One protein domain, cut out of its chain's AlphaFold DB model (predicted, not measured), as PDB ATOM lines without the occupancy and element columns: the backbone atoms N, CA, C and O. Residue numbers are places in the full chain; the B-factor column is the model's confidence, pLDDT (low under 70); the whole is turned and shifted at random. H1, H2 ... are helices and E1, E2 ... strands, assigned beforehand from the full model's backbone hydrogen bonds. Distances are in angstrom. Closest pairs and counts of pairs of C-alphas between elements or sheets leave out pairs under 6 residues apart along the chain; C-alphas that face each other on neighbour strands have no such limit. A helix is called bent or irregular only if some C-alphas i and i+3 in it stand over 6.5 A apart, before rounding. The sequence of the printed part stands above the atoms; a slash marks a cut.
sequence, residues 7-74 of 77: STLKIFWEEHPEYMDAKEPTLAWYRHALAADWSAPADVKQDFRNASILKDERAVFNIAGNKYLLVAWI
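This is residues 7 to 74 of the 77 residues of the protein "Type II toxin-antitoxin system HigB family toxin" of Ketobacter sp (UniProt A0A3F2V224). A long, kinked helix, H2, passes over a two-stranded hairpin, E1 and E2; the short helix H1 folds back along the first part of H2, and the short helix H3 lies toward the opposite end of the domain. The printed part has 68 residues, in the order H1, H2, H3, E1, E2, and the sheet E1 - E2 is antiparallel. The class is mixed, helices and strands. The whole is compact, with a radius of gyration of the C-alphas of 12.2 A, yet elongated, spanning 35 by 22 by 21 A.

Find C-alpha 7 at (127.237, 56.264, 123.880); from there H1 runs to residue 14, 10.1 A. H2, residues 17 to 35, covers 28.2 A; it is irregular, with C-alphas 18 and 21 7.7 A apart, and has a kink of 35 degrees near residue 24. H3 is residues 41 to 47, 10.2 A. E1, residues 58 to 63, covers 15.7 A, and E2, residues 68 to 73, 16.5 A, ending at C-alpha 73 (132.816, 42.672, 125.783).

H1 and H2 form a helical hairpin: H2 touches H1 with residues 19 to 26 alone, closest at the C-alphas of Trp 13 and Met 20, 5.1 A, at a shallow tilt of 29 degrees, opposite ways. The closest C-alphas of H2 and E1 are those of Pro 25 and Ile 63, 6.1 A. In the hairpin E1 and E2, look for N 61 and O 70, 2.8 A, within hydrogen-bond range. Residues 52 to 53 pair antiparallel with residues 59 to 60 of E1. H3 touches no helix; its closest C-alpha pair with E1 is Pro 41 and Ala 59, 8.0 A. Every O i to N i+4 pair is within hydrogen-bond range in H3, against 3 of 4 in H1 and 10 of 15 in H2.

The C-alphas farthest apart are those of Glu 18 and Ser 39, 35.6 A. The printed part has no cut and no long link, and no printed residue is under pLDDT 70.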
ATOM      1  N   SER A   7     126.894  54.979 123.262       97.00
ATOM      2  CA  SER A   7     127.237  56.264 123.880       97.00
ATOM      3  C   SER A   7     128.737  56.410 124.130       97.00
ATOM      4  O   SER A   7     129.271  57.480 123.877       97.00
ATOM      5  N   THR A   8     129.430  55.343 124.542       97.12
ATOM      6  CA  THR A   8     130.888  55.353 124.757       97.12
ATOM      7  C   THR A   8     131.639  55.712 123.481       97.12
ATOM      8  O   THR A   8     132.576  56.504 123.509       97.12
ATOM      9  N   LEU A   9     131.194  55.156 122.353       96.56
ATOM     10  CA  LEU A   9     131.723  55.499 121.041       96.56
ATOM     11  C   LEU A   9     131.465  56.988 120.740       96.56
ATOM     12  O   LEU A   9     132.409  57.716 120.467       96.56
ATOM     13  N   LYS A  10     130.221  57.466 120.889       97.00
ATOM     14  CA  LYS A  10     129.864  58.879 120.651       97.00
ATOM     15  C   LYS A  10     130.706  59.868 121.445       97.00
ATOM     16  O   LYS A  10     131.290  60.767 120.850       97.00
ATOM     17  N   ILE A  11     130.814  59.641 122.750       97.81
ATOM     18  CA  ILE A  11     131.600  60.471 123.664       97.81
ATOM     19  C   ILE A  11     133.051  60.575 123.183       97.81
ATOM     20  O   ILE A  11     133.585  61.676 123.119       97.81
ATOM     21  N   PHE A  12     133.660  59.460 122.754       96.50
ATOM     22  CA  PHE A  12     135.060  59.442 122.322       96.50
ATOM     23  C   PHE A  12     135.372  60.461 121.220       96.50
ATOM     24  O   PHE A  12     136.400  61.119 121.296       96.50
ATOM     25  N   TRP A  13     134.514  60.619 120.211       96.69
ATOM     26  CA  TRP A  13     134.775  61.569 119.123       96.69
ATOM     27  C   TRP A  13     134.061  62.917 119.288       96.69
ATOM     28  O   TRP A  13     134.406  63.870 118.597       96.69
ATOM     29  N   GLU A  14     133.048  63.008 120.154       96.88
ATOM     30  CA  GLU A  14     132.367  64.270 120.476       96.88
ATOM     31  C   GLU A  14     133.200  65.125 121.439       96.88
ATOM     32  O   GLU A  14     133.287  66.337 121.247       96.88
ATOM     33  N   GLU A  15     133.850  64.509 122.429       97.50
ATOM     34  CA  GLU A  15     134.701  65.212 123.402       97.50
ATOM     35  C   GLU A  15     136.136  65.438 122.897       97.50
ATOM     36  O   GLU A  15     136.832  66.313 123.410       97.50
ATOM     37  N   HIS A  16     136.559  64.711 121.857       96.25
ATOM     38  CA  HIS A  16     137.900  64.802 121.270       96.25
ATOM     39  C   HIS A  16     137.837  64.992 119.743       96.25
ATOM     40  O   HIS A  16     137.911  64.015 118.983       96.25
ATOM     41  N   PRO A  17     137.702  66.240 119.254       94.19
ATOM     42  CA  PRO A  17     137.611  66.544 117.823       94.19
ATOM     43  C   PRO A  17     138.793  66.031 116.985       94.19
ATOM     44  O   PRO A  17     138.628  65.744 115.798       94.19
ATOM     45  N   GLU A  18     139.977  65.875 117.579       97.31
ATOM     46  CA  GLU A  18     141.165  65.293 116.945       97.31
ATOM     47  C   GLU A  18     140.979  63.829 116.509       97.31
ATOM     48  O   GLU A  18     141.688  63.365 115.613       97.31
ATOM     49  N   TYR A  19     140.002  63.121 117.084       97.19
ATOM     50  CA  TYR A  19     139.638  61.745 116.731       97.19
ATOM     51  C   TYR A  19     138.351  61.668 115.909       97.19
ATOM     52  O   TYR A  19     137.734  60.605 115.804       97.19
ATOM     53  N   MET A  20     137.920  62.774 115.294       97.06
ATOM     54  CA  MET A  20     136.672  62.796 114.530       97.06
ATOM     55  C   MET A  20     136.667  61.830 113.338       97.06
ATOM     56  O   MET A  20     135.617  61.324 112.941       97.06
ATOM     57  N   ASP A  21     137.842  61.495 112.816       97.56
ATOM     58  CA  ASP A  21     138.008  60.484 111.775       97.56
ATOM     59  C   ASP A  21     137.680  59.049 112.242       97.56
ATOM     60  O   ASP A  21     137.489  58.167 111.405       97.56
ATOM     61  N   ALA A  22     137.543  58.801 113.550       97.88
ATOM     62  CA  ALA A  22     137.074  57.529 114.099       97.88
ATOM     63  C   ALA A  22     135.555  57.333 113.965       97.88
ATOM     64  O   ALA A  22     135.085  56.193 114.008       97.88
ATOM     65  N   LYS A  23     134.774  58.408 113.786       98.12
ATOM     66  CA  LYS A  23     133.304  58.372 113.801       98.12
ATOM     67  C   LYS A  23     132.714  57.440 112.745       98.12
ATOM     68  O   LYS A  23     131.987  56.513 113.079       98.12
ATOM     69  N   GLU A  24     133.018  57.653 111.469       98.38
ATOM     70  CA  GLU A  24     132.427  56.823 110.409       98.38
ATOM     71  C   GLU A  24     132.888  55.352 110.480       98.38
ATOM     72  O   GLU A  24     132.035  54.464 110.415       98.38
ATOM     73  N   PRO A  25     134.182  55.045 110.704       98.25
ATOM     74  CA  PRO A  25     134.645  53.670 110.903       98.25
ATOM     75  C   PRO A  25     133.986  52.939 112.083       98.25
ATOM     76  O   PRO A  25     133.602  51.776 111.955       98.25
ATOM     77  N   THR A  26     133.829  53.601 113.230       98.00
ATOM     78  CA  THR A  26     133.166  53.000 114.401       98.00
ATOM     79  C   THR A  26     131.655  52.860 114.197       98.00
ATOM     80  O   THR A  26     131.079  51.862 114.628       98.00
ATOM     81  N   LEU A  27     131.001  53.784 113.482       98.25
ATOM     82  CA  LEU A  27     129.594  53.644 113.088       98.25
ATOM     83  C   LEU A  27     129.385  52.525 112.061       98.25
ATOM     84  O   LEU A  27     128.365  51.834 112.112       98.25
ATOM     85  N   ALA A  28     130.335  52.310 111.150       98.19
ATOM     86  CA  ALA A  28     130.319  51.170 110.239       98.19
ATOM     87  C   ALA A  28     130.428  49.846 111.011       98.19
ATOM     88  O   ALA A  28     129.606  48.952 110.795       98.19
ATOM     89  N   TRP A  29     131.361  49.752 111.966       98.25
ATOM     90  CA  TRP A  29     131.446  48.611 112.881       98.25
ATOM     91  C   TRP A  29     130.134  48.405 113.649       98.25
ATOM     92  O   TRP A  29     129.612  47.294 113.670       98.25
ATOM     93  N   TYR A  30     129.554  49.475 114.204       98.25
ATOM     94  CA  TYR A  30     128.296  49.417 114.953       98.25
ATOM     95  C   TYR A  30     127.156  48.842 114.110       98.25
ATOM     96  O   TYR A  30     126.455  47.942 114.562       98.25
ATOM     97  N   ARG A  31     126.974  49.331 112.876       98.25
ATOM     98  CA  ARG A  31     125.921  48.851 111.965       98.25
ATOM     99  C   ARG A  31     126.106  47.376 111.618       98.25
ATOM    100  O   ARG A  31     125.124  46.641 111.597       98.25
ATOM    101  N   HIS A  32     127.346  46.951 111.379       98.00
ATOM    102  CA  HIS A  32     127.658  45.555 111.094       98.00
ATOM    103  C   HIS A  32     127.365  44.662 112.306       98.00
ATOM    104  O   HIS A  32     126.592  43.716 112.199       98.00
ATOM    105  N   ALA A  33     127.895  45.013 113.480       97.81
ATOM    106  CA  ALA A  33     127.670  44.269 114.716       97.81
ATOM    107  C   ALA A  33     126.181  44.222 115.105       97.81
ATOM    108  O   ALA A  33     125.704  43.202 115.589       97.81
ATOM    109  N   LEU A  34     125.420  45.296 114.864       97.81
ATOM    110  CA  LEU A  34     123.978  45.338 115.128       97.81
ATOM    111  C   LEU A  34     123.219  44.279 114.312       97.81
ATOM    112  O   LEU A  34     122.349  43.602 114.863       97.81
ATOM    113  N   ALA A  35     123.572  44.128 113.033       97.88
ATOM    114  CA  ALA A  35     122.966  43.171 112.107       97.88
ATOM    115  C   ALA A  35     123.491  41.733 112.261       97.88
ATOM    116  O   ALA A  35     122.873  40.809 111.740       97.88
ATOM    117  N   ALA A  36     124.612  41.547 112.956       97.81
ATOM    118  CA  ALA A  36     125.216  40.241 113.161       97.81
ATOM    119  C   ALA A  36     124.398  39.344 114.108       97.81
ATOM    120  O   ALA A  36     123.613  39.824 114.938       97.81
ATOM    121  N   ASP A  37     124.655  38.043 114.012       96.62
ATOM    122  CA  ASP A  37     124.111  36.997 114.879       96.62
ATOM    123  C   ASP A  37     125.265  36.132 115.403       96.62
ATOM    124  O   ASP A  37     125.545  35.046 114.902       96.62
ATOM    125  N   TRP A  38     126.033  36.687 116.343       97.94
ATOM    126  CA  TRP A  38     127.197  36.011 116.908       97.94
ATOM    127  C   TRP A  38     126.786  35.170 118.110       97.94
ATOM    128  O   TRP A  38     126.414  35.706 119.151       97.94
ATOM    129  N   SER A  39     126.932  33.859 117.970       97.12
ATOM    130  CA  SER A  39     126.686  32.864 119.017       97.12
ATOM    131  C   SER A  39     127.974  32.396 119.700       97.12
ATOM    132  O   SER A  39     127.939  31.826 120.787       97.12
ATOM    133  N   ALA A  40     129.128  32.642 119.075       97.50
ATOM    134  CA  ALA A  40     130.434  32.290 119.608       97.50
ATOM    135  C   ALA A  40     131.539  33.246 119.115       97.50
ATOM    136  O   ALA A  40     131.400  33.905 118.080       97.50
ATOM    137  N   PRO A  41     132.711  33.276 119.781       97.69
ATOM    138  CA  PRO A  41     133.864  34.046 119.309       97.69
ATOM    139  C   PRO A  41     134.345  33.676 117.897       97.69
ATOM    140  O   PRO A  41     134.962  34.498 117.218       97.69
ATOM    141  N   ALA A  42     134.072  32.447 117.449       97.62
ATOM    142  CA  ALA A  42     134.382  32.005 116.093       97.62
ATOM    143  C   ALA A  42     133.607  32.807 115.034       97.62
ATOM    144  O   ALA A  42     134.198  33.180 114.021       97.62
ATOM    145  N   ASP A  43     132.345  33.152 115.305       98.31
ATOM    146  CA  ASP A  43     131.494  33.927 114.395       98.31
ATOM    147  C   ASP A  43     132.046  35.349 114.225       98.31
ATOM    148  O   ASP A  43     132.207  35.848 113.111       98.31
ATOM    149  N   VAL A  44     132.483  35.964 115.332       98.25
ATOM    150  CA  VAL A  44     133.171  37.267 115.306       98.25
ATOM    151  C   VAL A  44     134.418  37.207 114.427       98.25
ATOM    152  O   VAL A  44     134.686  38.128 113.657       98.25
ATOM    153  N   LYS A  45     135.201  36.130 114.534       97.69
ATOM    154  CA  LYS A  45     136.433  35.945 113.763       97.69
ATOM    155  C   LYS A  45     136.157  35.649 112.287       97.69
ATOM    156  O   LYS A  45     136.993  35.971 111.442       97.69
ATOM    157  N   GLN A  46     135.012  35.052 111.970       97.94
ATOM    158  CA  GLN A  46     134.564  34.827 110.599       97.94
ATOM    159  C   GLN A  46     134.237  36.154 109.903       97.94
ATOM    160  O   GLN A  46     134.732  36.385 108.796       97.94
ATOM    161  N   ASP A  47     133.494  37.035 110.575       97.81
ATOM    162  CA  ASP A  47     133.137  38.361 110.056       97.81
ATOM    163  C   ASP A  47     134.337  39.320 110.056       97.81
ATOM    164  O   ASP A  47     134.623  40.001 109.069       97.81
ATOM    165  N   PHE A  48     135.111  39.319 111.143       97.25
ATOM    166  CA  PHE A  48     136.301  40.143 111.328       97.25
ATOM    167  C   PHE A  48     137.545  39.270 111.495       97.25
ATOM    168  O   PHE A  48     138.054  39.056 112.596       97.25
ATOM    169  N   ARG A  49     138.113  38.815 110.372       96.62
ATOM    170  CA  ARG A  49     139.301  37.933 110.354       96.62
ATOM    171  C   ARG A  49     140.496  38.469 111.145       96.62
ATOM    172  O   ARG A  49     141.283  37.690 111.683       96.62
ATOM    173  N   ASN A  50     140.642  39.789 111.241       96.38
ATOM    174  CA  ASN A  50     141.720  40.439 111.986       96.38
ATOM    175  C   ASN A  50     141.383  40.727 113.461       96.38
ATOM    176  O   ASN A  50     142.277  41.155 114.182       96.38
ATOM    177  N   ALA A  51     140.157  40.463 113.926       97.69
ATOM    178  CA  ALA A  51     139.775  40.709 115.312       97.69
ATOM    179  C   ALA A  51     140.517  39.771 116.267       97.69
ATOM    180  O   ALA A  51     140.610  38.567 116.025       97.69
ATOM    181  N   SER A  52     141.038  40.291 117.370       98.31
ATOM    182  CA  SER A  52     141.679  39.466 118.395       98.31
ATOM    183  C   SER A  52     140.651  39.035 119.429       98.31
ATOM    184  O   SER A  52     140.045  39.882 120.080       98.31
ATOM    185  N   ILE A  53     140.475  37.725 119.601       98.12
ATOM    186  CA  ILE A  53     139.647  37.163 120.671       98.12
ATOM    187  C   ILE A  53     140.493  37.077 121.940       98.12
ATOM    188  O   ILE A  53     141.592  36.520 121.929       98.12
ATOM    189  N   LEU A  54     139.988  37.654 123.023       97.44
ATOM    190  CA  LEU A  54     140.612  37.662 124.338       97.44
ATOM    191  C   LEU A  54     139.837  36.758 125.303       97.44
ATOM    192  O   LEU A  54     138.757  36.252 125.002       97.44
ATOM    193  N   LYS A  55     140.397  36.574 126.502       94.62
ATOM    194  CA  LYS A  55     139.684  35.945 127.618       94.62
ATOM    195  C   LYS A  55     138.526  36.829 128.097       94.62
ATOM    196  O   LYS A  55     138.509  38.040 127.848       94.62
ATOM    197  N   ASP A  56     137.606  36.210 128.830       95.31
ATOM    198  CA  ASP A  56     136.445  36.865 129.447       95.31
ATOM    199  C   ASP A  56     135.510  37.502 128.410       95.31
ATOM    200  O   ASP A  56     135.052  38.621 128.594       95.31
ATOM    201  N   GLU A  57     135.287  36.806 127.291       96.31
ATOM    202  CA  GLU A  57     134.338  37.200 126.234       96.31
ATOM    203  C   GLU A  57     134.607  38.586 125.626       96.31
ATOM    204  O   GLU A  57     133.704  39.325 125.232       96.31
ATOM    205  N   ARG A  58     135.885  38.961 125.541       98.00
ATOM    206  CA  ARG A  58     136.310  40.217 124.924       98.00
ATOM    207  C   ARG A  58     136.842  39.993 123.518       98.00
ATOM    208  O   ARG A  58     137.555  39.028 123.253       98.00
ATOM    209  N   ALA A  59     136.570  40.947 122.642       98.31
ATOM    210  CA  ALA A  59     137.136  41.021 121.306       98.31
ATOM    211  C   ALA A  59     137.744  42.408 121.064       98.31
ATOM    212  O   ALA A  59     137.208  43.425 121.510       98.31
ATOM    213  N   VAL A  60     138.867  42.444 120.354       98.62
ATOM    214  CA  VAL A  60     139.505  43.674 119.875       98.62
ATOM    215  C   VAL A  60     139.325  43.761 118.371       98.62
ATOM    216  O   VAL A  60     139.722  42.847 117.649       98.62
ATOM    217  N   PHE A  61     138.767  44.869 117.898       98.50
ATOM    218  CA  PHE A  61     138.559  45.152 116.484       98.50
ATOM    219  C   PHE A  61     139.518  46.238 116.011       98.50
ATOM    220  O   PHE A  61     139.676  47.270 116.668       98.50
ATOM    221  N   ASN A  62     140.104  46.030 114.833       98.19
ATOM    222  CA  ASN A  62     140.935  47.031 114.180       98.19
ATOM    223  C   ASN A  62     140.033  47.997 113.409       98.19
ATOM    224  O   ASN A  62     139.333  47.595 112.479       98.19
ATOM    225  N   ILE A  63     140.074  49.275 113.768       97.88
ATOM    226  CA  ILE A  63     139.221  50.323 113.209       97.88
ATOM    227  C   ILE A  63     140.080  51.322 112.427       97.88
ATOM    228  O   ILE A  63     141.228  51.587 112.785       97.88
ATOM    229  N   ALA A  64     139.524  51.861 111.334       96.56
ATOM    230  CA  ALA A  64     140.174  52.859 110.477       96.56
ATOM    231  C   ALA A  64     141.585  52.439 110.011       96.56
ATOM    232  O   ALA A  64     142.560  53.162 110.201       96.56
ATOM    233  N   GLY A  65     141.716  51.229 109.455       93.88
ATOM    234  CA  GLY A  65     143.018  50.718 109.006       93.88
ATOM    235  C   GLY A  65     143.999  50.446 110.152       93.88
ATOM    236  O   GLY A  65     145.194  50.656 109.988       93.88
ATOM    237  N   ASN A  66     143.494  49.984 111.304       96.50
ATOM    238  CA  ASN A  66     144.264  49.739 112.532       96.50
ATOM    239  C   ASN A  66     144.798  51.010 113.225       96.50
ATOM    240  O   ASN A  66     145.662  50.917 114.093       96.50
ATOM    241  N   LYS A  67     144.276  52.194 112.878       97.75
ATOM    242  CA  LYS A  67     144.568  53.437 113.605       97.75
ATOM    243  C   LYS A  67     143.986  53.420 115.022       97.75
ATOM    244  O   LYS A  67     144.582  53.985 115.933       97.75
ATOM    245  N   TYR A  68     142.847  52.751 115.206       97.88
ATOM    246  CA  TYR A  68     142.169  52.621 116.493       97.88
ATOM    247  C   TYR A  68     141.884  51.154 116.817       97.88
ATOM    248  O   TYR A  68     141.618  50.349 115.920       97.88
ATOM    249  N   LEU A  69     141.888  50.828 118.110       97.75
ATOM    250  CA  LEU A  69     141.454  49.535 118.627       97.75
ATOM    251  C   LEU A  69     140.156  49.723 119.400       97.75
ATOM    252  O   LEU A  69     140.113  50.462 120.383       97.75
ATOM    253  N   LEU A  70     139.106  49.035 118.967       98.06
ATOM    254  CA  LEU A  70     137.855  48.969 119.707       98.06
ATOM    255  C   LEU A  70     137.827  47.677 120.511       98.06
ATOM    256  O   LEU A  70     137.815  46.590 119.939       98.06
ATOM    257  N   VAL A  71     137.796  47.800 121.833       98.06
ATOM    258  CA  VAL A  71     137.638  46.661 122.737       98.06
ATOM    259  C   VAL A  71     136.171  46.556 123.125       98.06
ATOM    260  O   VAL A  71     135.606  47.504 123.668       98.06
ATOM    261  N   ALA A  72     135.558  45.406 122.862       98.00
ATOM    262  CA  ALA A  72     134.183  45.126 123.244       98.00
ATOM    263  C   ALA A  72     134.116  43.848 124.074       98.00
ATOM    264  O   ALA A  72     134.778  42.861 123.761       98.00
ATOM    265  N   TRP A  73     133.296  43.875 125.117       98.19
ATOM    266  CA  TRP A  73     132.816  42.672 125.783       98.19
ATOM    267  C   TRP A  73     131.518  42.228 125.103       98.19
ATOM    268  O   TRP A  73     130.665  43.069 124.807       98.19
ATOM    269  N   ILE A  74     131.387  40.936 124.815       98.00
ATOM    270  CA  ILE A  74     130.266  40.366 124.071       98.00
ATOM    271  C   ILE A  74     129.687  39.225 124.896       98.00
ATOM    272  O   ILE A  74     130.338  38.206 125.066       98.00
TER     273      ILE A  74